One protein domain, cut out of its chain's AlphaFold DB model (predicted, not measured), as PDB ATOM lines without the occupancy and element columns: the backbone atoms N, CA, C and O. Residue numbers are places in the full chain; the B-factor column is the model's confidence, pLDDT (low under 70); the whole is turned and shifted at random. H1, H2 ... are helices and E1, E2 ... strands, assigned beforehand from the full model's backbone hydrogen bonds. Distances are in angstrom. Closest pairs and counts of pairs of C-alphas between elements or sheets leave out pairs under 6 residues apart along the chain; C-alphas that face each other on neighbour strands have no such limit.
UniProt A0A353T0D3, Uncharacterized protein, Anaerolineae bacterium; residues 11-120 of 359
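Overview. This is residues 11 to 120 of the 359 residues of an uncharacterized protein of Anaerolineae bacterium (UniProt A0A353T0D3). One long helix, H3, makes the backbone of a rod: its residues 100 to 115 lie slantwise over one face of a strongly twisted four-stranded sheet, and its earlier part runs on past the sheet, where two short helices, H1 and H2, pack on its side. The sheet's other face has no named helix, and the E3 and E4 hairpin reaches out at one end of the rod. The printed part has 110 residues, with named elements in the order E1 E2 E3 E4 H1 H2 H3; the sheet, in the order E1 E2 E3 E4, is antiparallel, and the class is mixed, helices and strands. The whole is loose, with a radius of gyration of the C-alphas of 17.4 A, and spans 62 by 24 by 16 A.

Arrangement. E1, residues 12 to 17, E2, residues 22 to 27, E3, residues 31 to 41, and E4, residues 45 to 51, form a meander, each strand the antiparallel neighbour of the one before and each successive pair a hairpin. N 15 and O 24 are 2.9 A apart across E1 and E2, N 25 and O 34 2.8 A across E2 and E3, and N 37 and O 49 2.8 A across E3 and E4, within hydrogen-bond range. H3, residues 86 to 120, is on the sheet at a height of 5.6 A, in two layers, a helix on one face of a sheet. It lies over E3, slantwise at 39 degrees on the local plane; the closest C-alphas, of Leu 33 and Arg 108, are 5.4 A apart. H1, residues 58 to 63, touches residues 90 to 100 of H3 at a steep tilt of 69 degrees, only just short of about perpendicular; the closest C-alphas, of Ala 61 and Ala 97, are 4.9 A apart. H2, residues 65 to 71, touches residues 96 to 100 of H3 at a steep tilt of 65 degrees, the closest C-alphas, of Leu 68 and Leu 96, being 6.8 A apart. H1 and H2 meet only through their link, and neither is on the sheet. Every O i to N i+4 pair is within hydrogen-bond range in H1 and H2, and 30 of 31 are in H3.

Along the chain. E1 begins at C-alpha 12, (50.498, -0.400, -55.168). E3 is 30.1 A long and E4 19.4 A. H3 is 49.8 A long, from C-alpha 86 at (22.243, 10.243, -38.154) to C-alpha 120 at (67.762, 4.068, -57.448), with a kink of 27 degrees near residue 108.

Size, cuts and confidence. The C-alphas farthest apart, of Ala 43 and Gly 84, are 62.0 A apart. The printed part has no cut. The link from H2 to H3, residues 72 to 85, is long, and its residues 73 to 78 stand free. The mean pLDDT of the printed part is 75.8; residues 40 to 47, 72 to 84, 113 and 117 to 120 are under 70.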
ATOM      1  N   ASP A  11      49.743  -4.470 -54.321       77.62
ATOM      2  CA  ASP A  11      48.646  -3.588 -53.988       77.62
ATOM      3  C   ASP A  11      48.935  -2.115 -54.290       77.62
ATOM      4  O   ASP A  11      48.033  -1.303 -54.130       77.62
ATOM      5  N   ILE A  12      50.132  -1.767 -54.779       77.19
ATOM      6  CA  ILE A  12      50.498  -0.400 -55.168       77.19
ATOM      7  C   ILE A  12      50.497  -0.260 -56.692       77.19
ATOM      8  O   ILE A  12      51.103  -1.037 -57.433       77.19
ATOM      9  N   LEU A  13      49.797   0.764 -57.159       77.69
ATOM     10  CA  LEU A  13      49.743   1.234 -58.530       77.69
ATOM     11  C   LEU A  13      50.569   2.518 -58.627       77.69
ATOM     12  O   LEU A  13      50.421   3.421 -57.810       77.69
ATOM     13  N   CYS A  14      51.441   2.589 -59.629       79.31
ATOM     14  CA  CYS A  14      52.163   3.806 -59.981       79.31
ATOM     15  C   CYS A  14      51.617   4.298 -61.317       79.31
ATOM     16  O   CYS A  14      51.740   3.607 -62.330       79.31
ATOM     17  N   LEU A  15      50.969   5.456 -61.290       78.38
ATOM     18  CA  LEU A  15      50.385   6.111 -62.450       78.38
ATOM     19  C   LEU A  15      51.270   7.298 -62.820       78.38
ATOM     20  O   LEU A  15      51.632   8.088 -61.954       78.38
ATOM     21  N   VAL A  16      51.627   7.420 -64.095       75.38
ATOM     22  CA  VAL A  16      52.472   8.511 -64.592       75.38
ATOM     23  C   VAL A  16      51.654   9.352 -65.559       75.38
ATOM     24  O   VAL A  16      51.256   8.866 -66.617       75.38
ATOM     25  N   ASP A  17      51.425  10.604 -65.185       76.88
ATOM     26  CA  ASP A  17      50.830  11.641 -66.016       76.88
ATOM     27  C   ASP A  17      51.962  12.492 -66.606       76.88
ATOM     28  O   ASP A  17      52.557  13.340 -65.937       76.88
ATOM     29  N   VAL A  18      52.290  12.208 -67.866       72.94
ATOM     30  CA  VAL A  18      53.390  12.866 -68.582       72.94
ATOM     31  C   VAL A  18      53.046  14.319 -68.909       72.94
ATOM     32  O   VAL A  18      53.926  15.171 -68.862       72.94
ATOM     33  N   GLU A  19      51.779  14.621 -69.197       71.81
ATOM     34  CA  GLU A  19      51.343  15.969 -69.583       71.81
ATOM     35  C   GLU A  19      51.421  16.941 -68.410       71.81
ATOM     36  O   GLU A  19      51.792  18.103 -68.571       71.81
ATOM     37  N   ARG A  20      51.086  16.458 -67.211       75.69
ATOM     38  CA  ARG A  20      51.116  17.262 -65.986       75.69
ATOM     39  C   ARG A  20      52.409  17.109 -65.195       75.69
ATOM     40  O   ARG A  20      52.522  17.711 -64.127       75.69
ATOM     41  N   SER A  21      53.355  16.309 -65.687       79.38
ATOM     42  CA  SER A  21      54.589  15.956 -64.979       79.38
ATOM     43  C   SER A  21      54.314  15.417 -63.569       79.38
ATOM     44  O   SER A  21      54.988  15.799 -62.611       79.38
ATOM     45  N   LYS A  22      53.301  14.554 -63.418       82.69
ATOM     46  CA  LYS A  22      52.893  13.996 -62.119       82.69
ATOM     47  C   LYS A  22      53.034  12.485 -62.077       82.69
ATOM     48  O   LYS A  22      52.800  11.788 -63.060       82.69
ATOM     49  N   ILE A  23      53.371  11.971 -60.904       83.94
ATOM     50  CA  ILE A  23      53.386  10.545 -60.602       83.94
ATOM     51  C   ILE A  23      52.479  10.319 -59.398       83.94
ATOM     52  O   ILE A  23      52.723  10.876 -58.332       83.94
ATOM     53  N   CYS A  24      51.450   9.496 -59.545       85.94
ATOM     54  CA  CYS A  24      50.543   9.142 -58.461       85.94
ATOM     55  C   CYS A  24      50.851   7.728 -57.970       85.94
ATOM     56  O   CYS A  24      50.927   6.783 -58.756       85.94
ATOM     57  N   LEU A  25      51.010   7.587 -56.658       87.12
ATOM     58  CA  LEU A  25      51.107   6.303 -55.979       87.12
ATOM     59  C   LEU A  25      49.755   6.001 -55.342       87.12
ATOM     60  O   LEU A  25      49.342   6.697 -54.418       87.12
ATOM     61  N   GLU A  26      49.073   4.965 -55.817       87.25
ATOM     62  CA  GLU A  26      47.755   4.557 -55.332       87.25
ATOM     63  C   GLU A  26      47.793   3.143 -54.765       87.25
ATOM     64  O   GLU A  26      48.429   2.249 -55.315       87.25
ATOM     65  N   HIS A  27      47.076   2.911 -53.676       87.31
ATOM     66  CA  HIS A  27      46.850   1.584 -53.138       87.31
ATOM     67  C   HIS A  27      45.509   1.039 -53.632       87.31
ATOM     68  O   HIS A  27      44.478   1.676 -53.433       87.31
ATOM     69  N   LYS A  28      45.480  -0.188 -54.160       83.31
ATOM     70  CA  LYS A  28      44.269  -0.836 -54.705       83.31
ATOM     71  C   LYS A  28      43.044  -0.733 -53.795       83.31
ATOM     72  O   LYS A  28      41.944  -0.494 -54.265       83.31
ATOM     73  N   ASN A  29      43.260  -0.926 -52.495       84.56
ATOM     74  CA  ASN A  29      42.186  -0.935 -51.497       84.56
ATOM     75  C   ASN A  29      42.049   0.371 -50.708       84.56
ATOM     76  O   ASN A  29      41.094   0.500 -49.953       84.56
ATOM     77  N   TRP A  30      43.013   1.293 -50.812       86.88
ATOM     78  CA  TRP A  30      43.057   2.485 -49.951       86.88
ATOM     79  C   TRP A  30      43.198   3.784 -50.741       86.88
ATOM     80  O   TRP A  30      43.346   4.825 -50.122       86.88
ATOM     81  N   GLY A  31      43.144   3.760 -52.071       87.12
ATOM     82  CA  GLY A  31      43.214   4.956 -52.907       87.12
ATOM     83  C   GLY A  31      44.579   5.643 -52.885       87.12
ATOM     84  O   GLY A  31      45.609   5.015 -52.632       87.12
ATOM     85  N   LEU A  32      44.585   6.943 -53.170       88.94
ATOM     86  CA  LEU A  32      45.796   7.748 -53.318       88.94
ATOM     87  C   LEU A  32      46.638   7.779 -52.031       88.94
ATOM     88  O   LEU A  32      46.140   8.078 -50.948       88.94
ATOM     89  N   LEU A  33      47.932   7.485 -52.161       88.00
ATOM     90  CA  LEU A  33      48.917   7.526 -51.076       88.00
ATOM     91  C   LEU A  33      49.807   8.768 -51.148       88.00
ATOM     92  O   LEU A  33      50.103   9.362 -50.108       88.00
ATOM     93  N   ALA A  34      50.248   9.129 -52.355       88.06
ATOM     94  CA  ALA A  34      51.092  10.289 -52.623       88.06
ATOM     95  C   ALA A  34      50.988  10.710 -54.094       88.06
ATOM     96  O   ALA A  34      50.815   9.869 -54.977       88.06
ATOM     97  N   THR A  35      51.151  12.003 -54.349       87.88
ATOM     98  CA  THR A  35      51.395  12.553 -55.686       87.88
ATOM     99  C   THR A  35      52.782  13.172 -55.702       87.88
ATOM    100  O   THR A  35      53.169  13.847 -54.759       87.88
ATOM    101  N   LEU A  36      53.548  12.947 -56.756       86.06
ATOM    102  CA  LEU A  36      54.887  13.483 -56.924       86.06
ATOM    103  C   LEU A  36      54.882  14.353 -58.176       86.06
ATOM    104  O   LEU A  36      54.562  13.872 -59.258       86.06
ATOM    105  N   GLU A  37      55.212  15.626 -58.035       83.88
ATOM    106  CA  GLU A  37      55.312  16.560 -59.154       83.88
ATOM    107  C   GLU A  37      56.769  16.713 -59.568       83.88
ATOM    108  O   GLU A  37      57.628  16.990 -58.733       83.88
ATOM    109  N   VAL A  38      57.051  16.528 -60.855       78.50
ATOM    110  CA  VAL A  38      58.367  16.764 -61.443       78.50
ATOM    111  C   VAL A  38      58.410  18.197 -61.953       78.50
ATOM    112  O   VAL A  38      57.768  18.539 -62.947       78.50
ATOM    113  N   SER A  39      59.211  19.032 -61.304       75.38
ATOM    114  CA  SER A  39      59.469  20.399 -61.751       75.38
ATOM    115  C   SER A  39      60.825  20.457 -62.446       75.38
ATOM    116  O   SER A  39      61.839  20.011 -61.902       75.38
ATOM    117  N   ALA A  40      60.862  21.027 -63.650       64.94
ATOM    118  CA  ALA A  40      62.118  21.337 -64.318       64.94
ATOM    119  C   ALA A  40      62.773  22.543 -63.629       64.94
ATOM    120  O   ALA A  40      62.185  23.622 -63.549       64.94
ATOM    121  N   LEU A  41      63.993  22.358 -63.133       61.19
ATOM    122  CA  LEU A  41      64.842  23.426 -62.624       61.19
ATOM    123  C   LEU A  41      65.834  23.864 -63.719       61.19
ATOM    124  O   LEU A  41      66.156  23.085 -64.625       61.19
ATOM    125  N   PRO A  42      66.362  25.100 -63.655       50.41
ATOM    126  CA  PRO A  42      67.448  25.526 -64.533       50.41
ATOM    127  C   PRO A  42      68.645  24.555 -64.482       50.41
ATOM    128  O   PRO A  42      68.906  23.923 -63.460       50.41
ATOM    129  N   ALA A  43      69.404  24.472 -65.581       45.53
ATOM    130  CA  ALA A  43      70.626  23.661 -65.715       45.53
ATOM    131  C   ALA A  43      70.447  22.122 -65.746       45.53
ATOM    132  O   ALA A  43      71.302  21.384 -65.250       45.53
ATOM    133  N   SER A  44      69.396  21.621 -66.408       51.56
ATOM    134  CA  SER A  44      69.137  20.171 -66.578       51.56
ATOM    135  C   SER A  44      68.936  19.425 -65.254       51.56
ATOM    136  O   SER A  44      69.309  18.260 -65.121       51.56
ATOM    137  N   GLN A  45      68.395  20.118 -64.252       52.09
ATOM    138  CA  GLN A  45      68.009  19.524 -62.979       52.09
ATOM    139  C   GLN A  45      66.491  19.355 -62.951       52.09
ATOM    140  O   GLN A  45      65.751  20.180 -63.481       52.09
ATOM    141  N   SER A  46      66.022  18.286 -62.324       62.97
ATOM    142  CA  SER A  46      64.603  18.077 -62.053       62.97
ATOM    143  C   SER A  46      64.447  17.899 -60.553       62.97
ATOM    144  O   SER A  46      65.180  17.114 -59.953       62.97
ATOM    145  N   SER A  47      63.525  18.640 -59.946       68.12
ATOM    146  CA  SER A  47      63.099  18.393 -58.571       68.12
ATOM    147  C   SER A  47      61.830  17.568 -58.594       68.12
ATOM    148  O   SER A  47      60.967  17.788 -59.443       68.12
ATOM    149  N   LEU A  48      61.700  16.653 -57.646       73.12
ATOM    150  CA  LEU A  48      60.470  15.913 -57.450       73.12
ATOM    151  C   LEU A  48      59.885  16.329 -56.093       73.12
ATOM    152  O   LEU A  48      60.525  16.204 -55.057       73.12
ATOM    153  N   THR A  49      58.690  16.907 -56.112       78.81
ATOM    154  CA  THR A  49      58.014  17.415 -54.916       78.81
ATOM    155  C   THR A  49      56.905  16.455 -54.542       78.81
ATOM    156  O   THR A  49      56.051  16.147 -55.369       78.81
ATOM    157  N   MET A  50      56.909  15.974 -53.302       82.25
ATOM    158  CA  MET A  50      55.873  15.078 -52.803       82.25
ATOM    159  C   MET A  50      54.718  15.870 -52.194       82.25
ATOM    160  O   MET A  50      54.908  16.664 -51.276       82.25
ATOM    161  N   HIS A  51      53.513  15.568 -52.657       84.12
ATOM    162  CA  HIS A  51      52.246  16.045 -52.130       84.12
ATOM    163  C   HIS A  51      51.489  14.882 -51.506       84.12
ATOM    164  O   HIS A  51      51.286  13.832 -52.127       84.12
ATOM    165  N   LEU A  52      51.078  15.069 -50.257       85.19
ATOM    166  CA  LEU A  52      50.251  14.102 -49.554       85.19
ATOM    167  C   LEU A  52      48.780  14.332 -49.914       85.19
ATOM    168  O   LEU A  52      48.387  15.484 -50.104       85.19
ATOM    169  N   PRO A  53      47.968  13.264 -50.012       84.12
ATOM    170  CA  PRO A  53      46.527  13.420 -50.133       84.12
ATOM    171  C   PRO A  53      45.990  14.198 -48.928       84.12
ATOM    172  O   PRO A  53      46.525  14.089 -47.821       84.12
ATOM    173  N   GLU A  54      44.934  14.972 -49.160       86.69
ATOM    174  CA  GLU A  54      44.214  15.645 -48.086       86.69
ATOM    175  C   GLU A  54      43.634  14.624 -47.097       86.69
ATOM    176  O   GLU A  54      43.455  13.443 -47.413       86.69
ATOM    177  N   TYR A  55      43.368  15.084 -45.873       88.56
ATOM    178  CA  TYR A  55      42.735  14.247 -44.861       88.56
ATOM    179  C   TYR A  55      41.376  13.738 -45.383       88.56
ATOM    180  O   TYR A  55      40.614  14.550 -45.920       88.56
ATOM    181  N   PRO A  56      41.042  12.441 -45.217       87.38
ATOM    182  CA  PRO A  56      39.849  11.877 -45.827       87.38
ATOM    183  C   PRO A  56      38.570  12.557 -45.357       87.38
ATOM    184  O   PRO A  56      38.299  12.663 -44.157       87.38
ATOM    185  N   ASP A  57      37.747  12.992 -46.306       87.75
ATOM    186  CA  ASP A  57      36.449  13.565 -45.980       87.75
ATOM    187  C   ASP A  57      35.406  12.469 -45.670       87.75
ATOM    188  O   ASP A  57      35.635  11.260 -45.793       87.75
ATOM    189  N   ARG A  58      34.207  12.886 -45.247       84.88
ATOM    190  CA  ARG A  58      33.121  11.947 -44.910       84.88
ATOM    191  C   ARG A  58      32.652  11.124 -46.111       84.88
ATOM    192  O   ARG A  58      32.149  10.016 -45.926       84.88
ATOM    193  N   ARG A  59      32.752  11.675 -47.322       87.88
ATOM    194  CA  ARG A  59      32.332  11.003 -48.553       87.88
ATOM    195  C   ARG A  59      33.324   9.898 -48.893       87.88
ATOM    196  O   ARG A  59      32.903   8.777 -49.159       87.88
ATOM    197  N   GLU A  60      34.610  10.196 -48.801       86.00
ATOM    198  CA  GLU A  60      35.693   9.247 -49.001       86.00
ATOM    199  C   GLU A  60      35.664   8.143 -47.936       86.00
ATOM    200  O   GLU A  60      35.684   6.957 -48.261       86.00
ATOM    201  N   ALA A  61      35.481   8.486 -46.658       85.75
ATOM    202  CA  ALA A  61      35.329   7.489 -45.595       85.75
ATOM    203  C   ALA A  61      34.147   6.528 -45.845       85.75
ATOM    204  O   ALA A  61      34.220   5.341 -45.516       85.75
ATOM    205  N   LYS A  62      33.063   7.020 -46.460       85.81
ATOM    206  CA  LYS A  62      31.908   6.199 -46.846       85.81
ATOM    207  C   LYS A  62      32.237   5.249 -47.999       85.81
ATOM    208  O   LYS A  62      31.770   4.113 -47.978       85.81
ATOM    209  N   GLU A  63      33.046   5.688 -48.960       87.50
ATOM    210  CA  GLU A  63      33.516   4.870 -50.083       87.50
ATOM    211  C   GLU A  63      34.348   3.672 -49.600       87.50
ATOM    212  O   GLU A  63      34.100   2.535 -50.002       87.50
ATOM    213  N   TYR A  64      35.256   3.895 -48.644       84.56
ATOM    214  CA  TYR A  64      36.122   2.842 -48.098       84.56
ATOM    215  C   TYR A  64      35.522   2.083 -46.905       84.56
ATOM    216  O   TYR A  64      36.170   1.187 -46.357       84.56
ATOM    217  N   ARG A  65      34.276   2.382 -46.510       83.88
ATOM    218  CA  ARG A  65      33.626   1.842 -45.302       83.88
ATOM    219  C   ARG A  65      33.714   0.324 -45.203       83.88
ATOM    220  O   ARG A  65      34.137  -0.193 -44.175       83.88
ATOM    221  N   THR A  66      33.317  -0.395 -46.251       81.44
ATOM    222  CA  THR A  66      33.288  -1.866 -46.235       81.44
ATOM    223  C   THR A  66      34.686  -2.447 -46.034       81.44
ATOM    224  O   THR A  66      34.865  -3.349 -45.222       81.44
ATOM    225  N   ALA A  67      35.691  -1.902 -46.722       80.94
ATOM    226  CA  ALA A  67      37.074  -2.358 -46.603       80.94
ATOM    227  C   ALA A  67      37.666  -2.052 -45.217       80.94
ATOM    228  O   ALA A  67      38.349  -2.896 -44.638       80.94
ATOM    229  N   LEU A  68      37.373  -0.871 -44.664       81.38
ATOM    230  CA  LEU A  68      37.819  -0.468 -43.329       81.38
ATOM    231  C   LEU A  68      37.183  -1.338 -42.241       81.38
ATOM    232  O   LEU A  68      37.902  -1.864 -41.398       81.38
ATOM    233  N   LEU A  69      35.870  -1.570 -42.305       78.88
ATOM    234  CA  LEU A  69      35.153  -2.419 -41.346       78.88
ATOM    235  C   LEU A  69      35.583  -3.892 -41.401       78.88
ATOM    236  O   LEU A  69      35.485  -4.578 -40.393       78.88
ATOM    237  N   LEU A  70      36.058  -4.384 -42.550       77.31
ATOM    238  CA  LEU A  70      36.631  -5.731 -42.666       77.31
ATOM    239  C   LEU A  70      38.057  -5.821 -42.102       77.31
ATOM    240  O   LEU A  70      38.465  -6.883 -41.638       77.31
ATOM    241  N   LYS A  71      38.833  -4.733 -42.177       71.25
ATOM    242  CA  LYS A  71      40.223  -4.673 -41.695       71.25
ATOM    243  C   LYS A  71      40.318  -4.415 -40.194       71.25
ATOM    244  O   LYS A  71      41.253  -4.887 -39.546       71.25
ATOM    245  N   LEU A  72      39.377  -3.649 -39.661       63.44
ATOM    246  CA  LEU A  72      39.160  -3.509 -38.233       63.44
ATOM    247  C   LEU A  72      38.617  -4.855 -37.730       63.44
ATOM    248  O   LEU A  72      37.411  -5.053 -37.646       63.44
ATOM    249  N   GLU A  73      39.500  -5.812 -37.417       54.62
ATOM    250  CA  GLU A  73      39.120  -6.913 -36.522       54.62
ATOM    251  C   GLU A  73      38.387  -6.311 -35.312       54.62
ATOM    252  O   GLU A  73      38.778  -5.225 -34.869       54.62
ATOM    253  N   PRO A  74      37.345  -6.971 -34.774       50.06
ATOM    254  CA  PRO A  74      36.394  -6.367 -33.846       50.06
ATOM    255  C   PRO A  74      37.043  -6.115 -32.480       50.06
ATOM    256  O   PRO A  74      36.791  -6.816 -31.505       50.06
ATOM    257  N   LYS A  75      37.902  -5.101 -32.391       46.31
ATOM    258  CA  LYS A  75      38.427  -4.571 -31.134       46.31
ATOM    259  C   LYS A  75      37.376  -3.708 -30.435       46.31
ATOM    260  O   LYS A  75      37.403  -3.604 -29.215       46.31
ATOM    261  N   HIS A  76      36.409  -3.182 -31.193       48.34
ATOM    262  CA  HIS A  76      35.257  -2.438 -30.693       48.34
ATOM    263  C   HIS A  76      33.951  -2.976 -31.303       48.34
ATOM    264  O   HIS A  76      33.508  -2.506 -32.348       48.34
ATOM    265  N   PRO A  77      33.286  -3.961 -30.666       51.31
ATOM    266  CA  PRO A  77      31.974  -4.453 -31.108       51.31
ATOM    267  C   PRO A  77      30.867  -3.376 -31.102       51.31
ATOM    268  O   PRO A  77      29.802  -3.592 -31.681       51.31
ATOM    269  N   GLU A  78      31.121  -2.222 -30.481       52.66
ATOM    270  CA  GLU A  78      30.255  -1.036 -30.472       52.66
ATOM    271  C   GLU A  78      30.189  -0.346 -31.853       52.66
ATOM    272  O   GLU A  78      29.113   0.083 -32.264       52.66
ATOM    273  N   ASP A  79      31.273  -0.329 -32.642       51.31
ATOM    274  CA  ASP A  79      31.319   0.382 -33.939       51.31
ATOM    275  C   ASP A  79      30.475  -0.300 -35.029       51.31
ATOM    276  O   ASP A  79      29.988   0.344 -35.960       51.31
ATOM    277  N   HIS A  80      30.235  -1.606 -34.890       51.56
ATOM    278  CA  HIS A  80      29.321  -2.356 -35.757       51.56
ATOM    279  C   HIS A  80      27.847  -2.209 -35.345       51.56
ATOM    280  O   HIS A  80      26.964  -2.546 -36.133       51.56
ATOM    281  N   ARG A  81      27.573  -1.733 -34.119       53.03
ATOM    282  CA  ARG A  81      26.219  -1.593 -33.551       53.03
ATOM    283  C   ARG A  81      25.664  -0.169 -33.617       53.03
ATOM    284  O   ARG A  81      24.466   0.013 -33.417       53.03
ATOM    285  N   LEU A  82      26.490   0.820 -33.947       52.62
ATOM    286  CA  LEU A  82      26.119   2.234 -34.040       52.62
ATOM    287  C   LEU A  82      25.537   2.594 -35.416       52.62
ATOM    288  O   LEU A  82      26.129   3.357 -36.176       52.62
ATOM    289  N   VAL A  83      24.377   2.038 -35.767       54.75
ATOM    290  CA  VAL A  83      23.564   2.593 -36.861       54.75
ATOM    291  C   VAL A  83      22.093   2.566 -36.454       54.75
ATOM    292  O   VAL A  83      21.329   1.708 -36.889       54.75
ATOM    293  N   GLY A  84      21.705   3.500 -35.586       59.34
ATOM    294  CA  GLY A  84      20.301   3.828 -35.329       59.34
ATOM    295  C   GLY A  84      19.958   5.279 -35.672       59.34
ATOM    296  O   GLY A  84      18.818   5.566 -36.035       59.34
ATOM    297  N   THR A  85      20.932   6.194 -35.594       70.75
ATOM    298  CA  THR A  85      20.713   7.640 -35.758       70.75
ATOM    299  C   THR A  85      21.749   8.318 -36.665       70.75
ATOM    300  O   THR A  85      22.893   7.881 -36.780       70.75
ATOM    301  N   GLU A  86      21.368   9.443 -37.279       75.94
ATOM    302  CA  GLU A  86      22.243  10.243 -38.154       75.94
ATOM    303  C   GLU A  86      23.506  10.749 -37.426       75.94
ATOM    304  O   GLU A  86      24.588  10.829 -38.006       75.94
ATOM    305  N   LEU A  87      23.401  11.035 -36.123       74.12
ATOM    306  CA  LEU A  87      24.529  11.469 -35.295       74.12
ATOM    307  C   LEU A  87      25.567  10.351 -35.089       74.12
ATOM    308  O   LEU A  87      26.770  10.619 -35.069       74.12
ATOM    309  N   GLU A  88      25.118   9.105 -34.940       76.38
ATOM    310  CA  GLU A  88      25.988   7.931 -34.815       76.38
ATOM    311  C   GLU A  88      26.683   7.611 -36.139       76.38
ATOM    312  O   GLU A  88      27.885   7.348 -36.143       76.38
ATOM    313  N   GLU A  89      25.975   7.738 -37.266       80.25
ATOM    314  CA  GLU A  89      26.574   7.581 -38.595       80.25
ATOM    315  C   GLU A  89      27.663   8.634 -38.843       80.25
ATOM    316  O   GLU A  89      28.749   8.308 -39.324       80.25
ATOM    317  N   GLN A  90      27.424   9.890 -38.453       81.81
ATOM    318  CA  GLN A  90      28.439  10.939 -38.571       81.81
ATOM    319  C   GLN A  90      29.675  10.658 -37.708       81.81
ATOM    320  O   GLN A  90      30.794  10.892 -38.164       81.81
ATOM    321  N   ARG A  91      29.499  10.142 -36.485       82.25
ATOM    322  CA  ARG A  91      30.619   9.751 -35.612       82.25
ATOM    323  C   ARG A  91      31.403   8.579 -36.196       82.25
ATOM    324  O   ARG A  91      32.627   8.650 -36.248       82.25
ATOM    325  N   LEU A  92      30.710   7.560 -36.701       82.62
ATOM    326  CA  LEU A  92      31.333   6.410 -37.351       82.62
ATOM    327  C   LEU A  92      32.169   6.837 -38.563       82.62
ATOM    328  O   LEU A  92      33.309   6.403 -38.697       82.62
ATOM    329  N   LEU A  93      31.648   7.714 -39.425       83.44
ATOM    330  CA  LEU A  93      32.390   8.199 -40.594       83.44
ATOM    331  C   LEU A  93      33.657   8.974 -40.210       83.44
ATOM    332  O   LEU A  93      34.664   8.851 -40.899       83.44
ATOM    333  N   VAL A  94      33.641   9.724 -39.102       84.69
ATOM    334  CA  VAL A  94      34.848  10.389 -38.578       84.69
ATOM    335  C   VAL A  94      35.867   9.366 -38.066       84.69
ATOM    336  O   VAL A  94      37.054   9.490 -38.359       84.69
ATOM    337  N   CYS A  95      35.427   8.328 -37.349       83.88
ATOM    338  CA  CYS A  95      36.315   7.240 -36.931       83.88
ATOM    339  C   CYS A  95      36.934   6.526 -38.141       83.88
ATOM    340  O   CYS A  95      38.143   6.317 -38.183       83.88
ATOM    341  N   LEU A  96      36.132   6.221 -39.161       85.56
ATOM    342  CA  LEU A  96      36.604   5.581 -40.388       85.56
ATOM    343  C   LEU A  96      37.570   6.472 -41.182       85.56
ATOM    344  O   LEU A  96      38.545   5.954 -41.721       85.56
ATOM    345  N   ALA A  97      37.354   7.790 -41.223       86.38
ATOM    346  CA  ALA A  97      38.288   8.735 -41.838       86.38
ATOM    347  C   ALA A  97      39.661   8.716 -41.140       86.38
ATOM    348  O   ALA A  97      40.690   8.622 -41.810       86.38
ATOM    349  N   ASN A  98      39.677   8.712 -39.801       86.56
ATOM    350  CA  ASN A  98      40.909   8.585 -39.013       86.56
ATOM    351  C   ASN A  98      41.640   7.268 -39.296       86.56
ATOM    352  O   ASN A  98      42.856   7.257 -39.486       86.56
ATOM    353  N   GLU A  99      40.908   6.156 -39.334       86.94
ATOM    354  CA  GLU A  99      41.490   4.844 -39.628       86.94
ATOM    355  C   GLU A  99      42.041   4.772 -41.054       86.94
ATOM    356  O   GLU A  99      43.133   4.244 -41.275       86.94
ATOM    357  N   LEU A 100      41.331   5.349 -42.028       86.44
ATOM    358  CA  LEU A 100      41.798   5.431 -43.408       86.44
ATOM    359  C   LEU A 100      43.097   6.234 -43.511       86.44
ATOM    360  O   LEU A 100      44.038   5.765 -44.153       86.44
ATOM    361  N   ASP A 101      43.184   7.388 -42.846       87.12
ATOM    362  CA  ASP A 101      44.401   8.203 -42.819       87.12
ATOM    363  C   ASP A 101      45.582   7.446 -42.186       87.12
ATOM    364  O   ASP A 101      46.664   7.362 -42.772       87.12
ATOM    365  N   GLN A 102      45.368   6.777 -41.048       86.00
ATOM    366  CA  GLN A 102      46.409   5.965 -40.407       86.00
ATOM    367  C   GLN A 102      46.875   4.802 -41.288       86.00
ATOM    368  O   GLN A 102      48.075   4.514 -41.378       86.00
ATOM    369  N   VAL A 103      45.936   4.109 -41.935       86.00
ATOM    370  CA  VAL A 103      46.249   3.023 -42.865       86.00
ATOM    371  C   VAL A 103      47.052   3.552 -44.047       86.00
ATOM    372  O   VAL A 103      48.085   2.962 -44.370       86.00
ATOM    373  N   ARG A 104      46.619   4.656 -44.663       87.00
ATOM    374  CA  ARG A 104      47.329   5.301 -45.772       87.00
ATOM    375  C   ARG A 104      48.719   5.736 -45.360       87.00
ATOM    376  O   ARG A 104      49.652   5.456 -46.096       87.00
ATOM    377  N   SER A 105      48.876   6.332 -44.184       83.94
ATOM    378  CA  SER A 105      50.173   6.758 -43.660       83.94
ATOM    379  C   SER A 105      51.167   5.592 -43.581       83.94
ATOM    380  O   SER A 105      52.248   5.659 -44.161       83.94
ATOM    381  N   LYS A 106      50.754   4.450 -43.012       83.06
ATOM    382  CA  LYS A 106      51.594   3.237 -42.958       83.06
ATOM    383  C   LYS A 106      51.922   2.674 -44.343       83.06
ATOM    384  O   LYS A 106      53.036   2.211 -44.573       83.06
ATOM    385  N   GLN A 107      50.953   2.665 -45.258       83.38
ATOM    386  CA  GLN A 107      51.174   2.173 -46.623       83.38
ATOM    387  C   GLN A 107      52.033   3.132 -47.451       83.38
ATOM    388  O   GLN A 107      52.783   2.683 -48.311       83.38
ATOM    389  N   ARG A 108      51.957   4.435 -47.181       83.75
ATOM    390  CA  ARG A 108      52.717   5.477 -47.865       83.75
ATOM    391  C   ARG A 108      54.208   5.318 -47.635       83.75
ATOM    392  O   ARG A 108      54.953   5.409 -48.599       83.75
ATOM    393  N   ASP A 109      54.639   5.023 -46.412       75.62
ATOM    394  CA  ASP A 109      56.061   4.796 -46.133       75.62
ATOM    395  C   ASP A 109      56.605   3.616 -46.948       75.62
ATOM    396  O   ASP A 109      57.646   3.730 -47.597       75.62
ATOM    397  N   ALA A 110      55.863   2.505 -46.989       71.62
ATOM    398  CA  ALA A 110      56.215   1.344 -47.805       71.62
ATOM    399  C   ALA A 110      56.219   1.679 -49.308       71.62
ATOM    400  O   ALA A 110      57.170   1.344 -50.014       71.62
ATOM    401  N   ALA A 111      55.202   2.406 -49.781       73.94
ATOM    402  CA  ALA A 111      55.085   2.859 -51.162       73.94
ATOM    403  C   ALA A 111      56.228   3.783 -51.575       73.94
ATOM    404  O   ALA A 111      56.776   3.647 -52.666       73.94
ATOM    405  N   MET A 112      56.612   4.707 -50.700       76.44
ATOM    406  CA  MET A 112      57.691   5.641 -50.964       76.44
ATOM    407  C   MET A 112      59.041   4.947 -50.941       76.44
ATOM    408  O   MET A 112      59.852   5.180 -51.833       76.44
ATOM    409  N   GLN A 113      59.285   4.050 -49.985       69.56
ATOM    410  CA  GLN A 113      60.498   3.238 -50.002       69.56
ATOM    411  C   GLN A 113      60.590   2.400 -51.278       69.56
ATOM    412  O   GLN A 113      61.639   2.397 -51.919       69.56
ATOM    413  N   TRP A 114      59.490   1.760 -51.681       72.50
ATOM    414  CA  TRP A 114      59.394   1.031 -52.941       72.50
ATOM    415  C   TRP A 114      59.713   1.924 -54.147       72.50
ATOM    416  O   TRP A 114      60.577   1.588 -54.957       72.50
ATOM    417  N   PHE A 115      59.068   3.089 -54.245       74.38
ATOM    418  CA  PHE A 115      59.242   4.015 -55.359       74.38
ATOM    419  C   PHE A 115      60.679   4.551 -55.439       74.38
ATOM    420  O   PHE A 115      61.287   4.544 -56.508       74.38
ATOM    421  N   LEU A 116      61.266   4.948 -54.307       70.38
ATOM    422  CA  LEU A 116      62.636   5.463 -54.244       70.38
ATOM    423  C   LEU A 116      63.679   4.381 -54.521       70.38
ATOM    424  O   LEU A 116      64.663   4.650 -55.206       70.38
ATOM    425  N   GLN A 117      63.478   3.154 -54.036       62.34
ATOM    426  CA  GLN A 117      64.314   2.016 -54.431       62.34
ATOM    427  C   GLN A 117      64.205   1.751 -55.935       62.34
ATOM    428  O   GLN A 117      65.221   1.521 -56.589       62.34
ATOM    429  N   GLY A 118      62.998   1.882 -56.490       65.00
ATOM    430  CA  GLY A 118      62.743   1.872 -57.924       65.00
ATOM    431  C   GLY A 118      63.578   2.911 -58.669       65.00
ATOM    432  O   GLY A 118      64.287   2.575 -59.608       65.00
ATOM    433  N   LEU A 119      63.563   4.167 -58.219       66.25
ATOM    434  CA  LEU A 119      64.346   5.251 -58.818       66.25
ATOM    435  C   LEU A 119      65.866   5.064 -58.675       66.25
ATOM    436  O   LEU A 119      66.624   5.477 -59.555       66.25
ATOM    437  N   ARG A 120      66.336   4.396 -57.614       60.12
ATOM    438  CA  ARG A 120      67.762   4.068 -57.448       60.12
ATOM    439  C   ARG A 120      68.278   3.131 -58.534       60.12
ATOM    440  O   ARG A 120      69.426   3.284 -58.930       60.12
TER     441      ARG A 120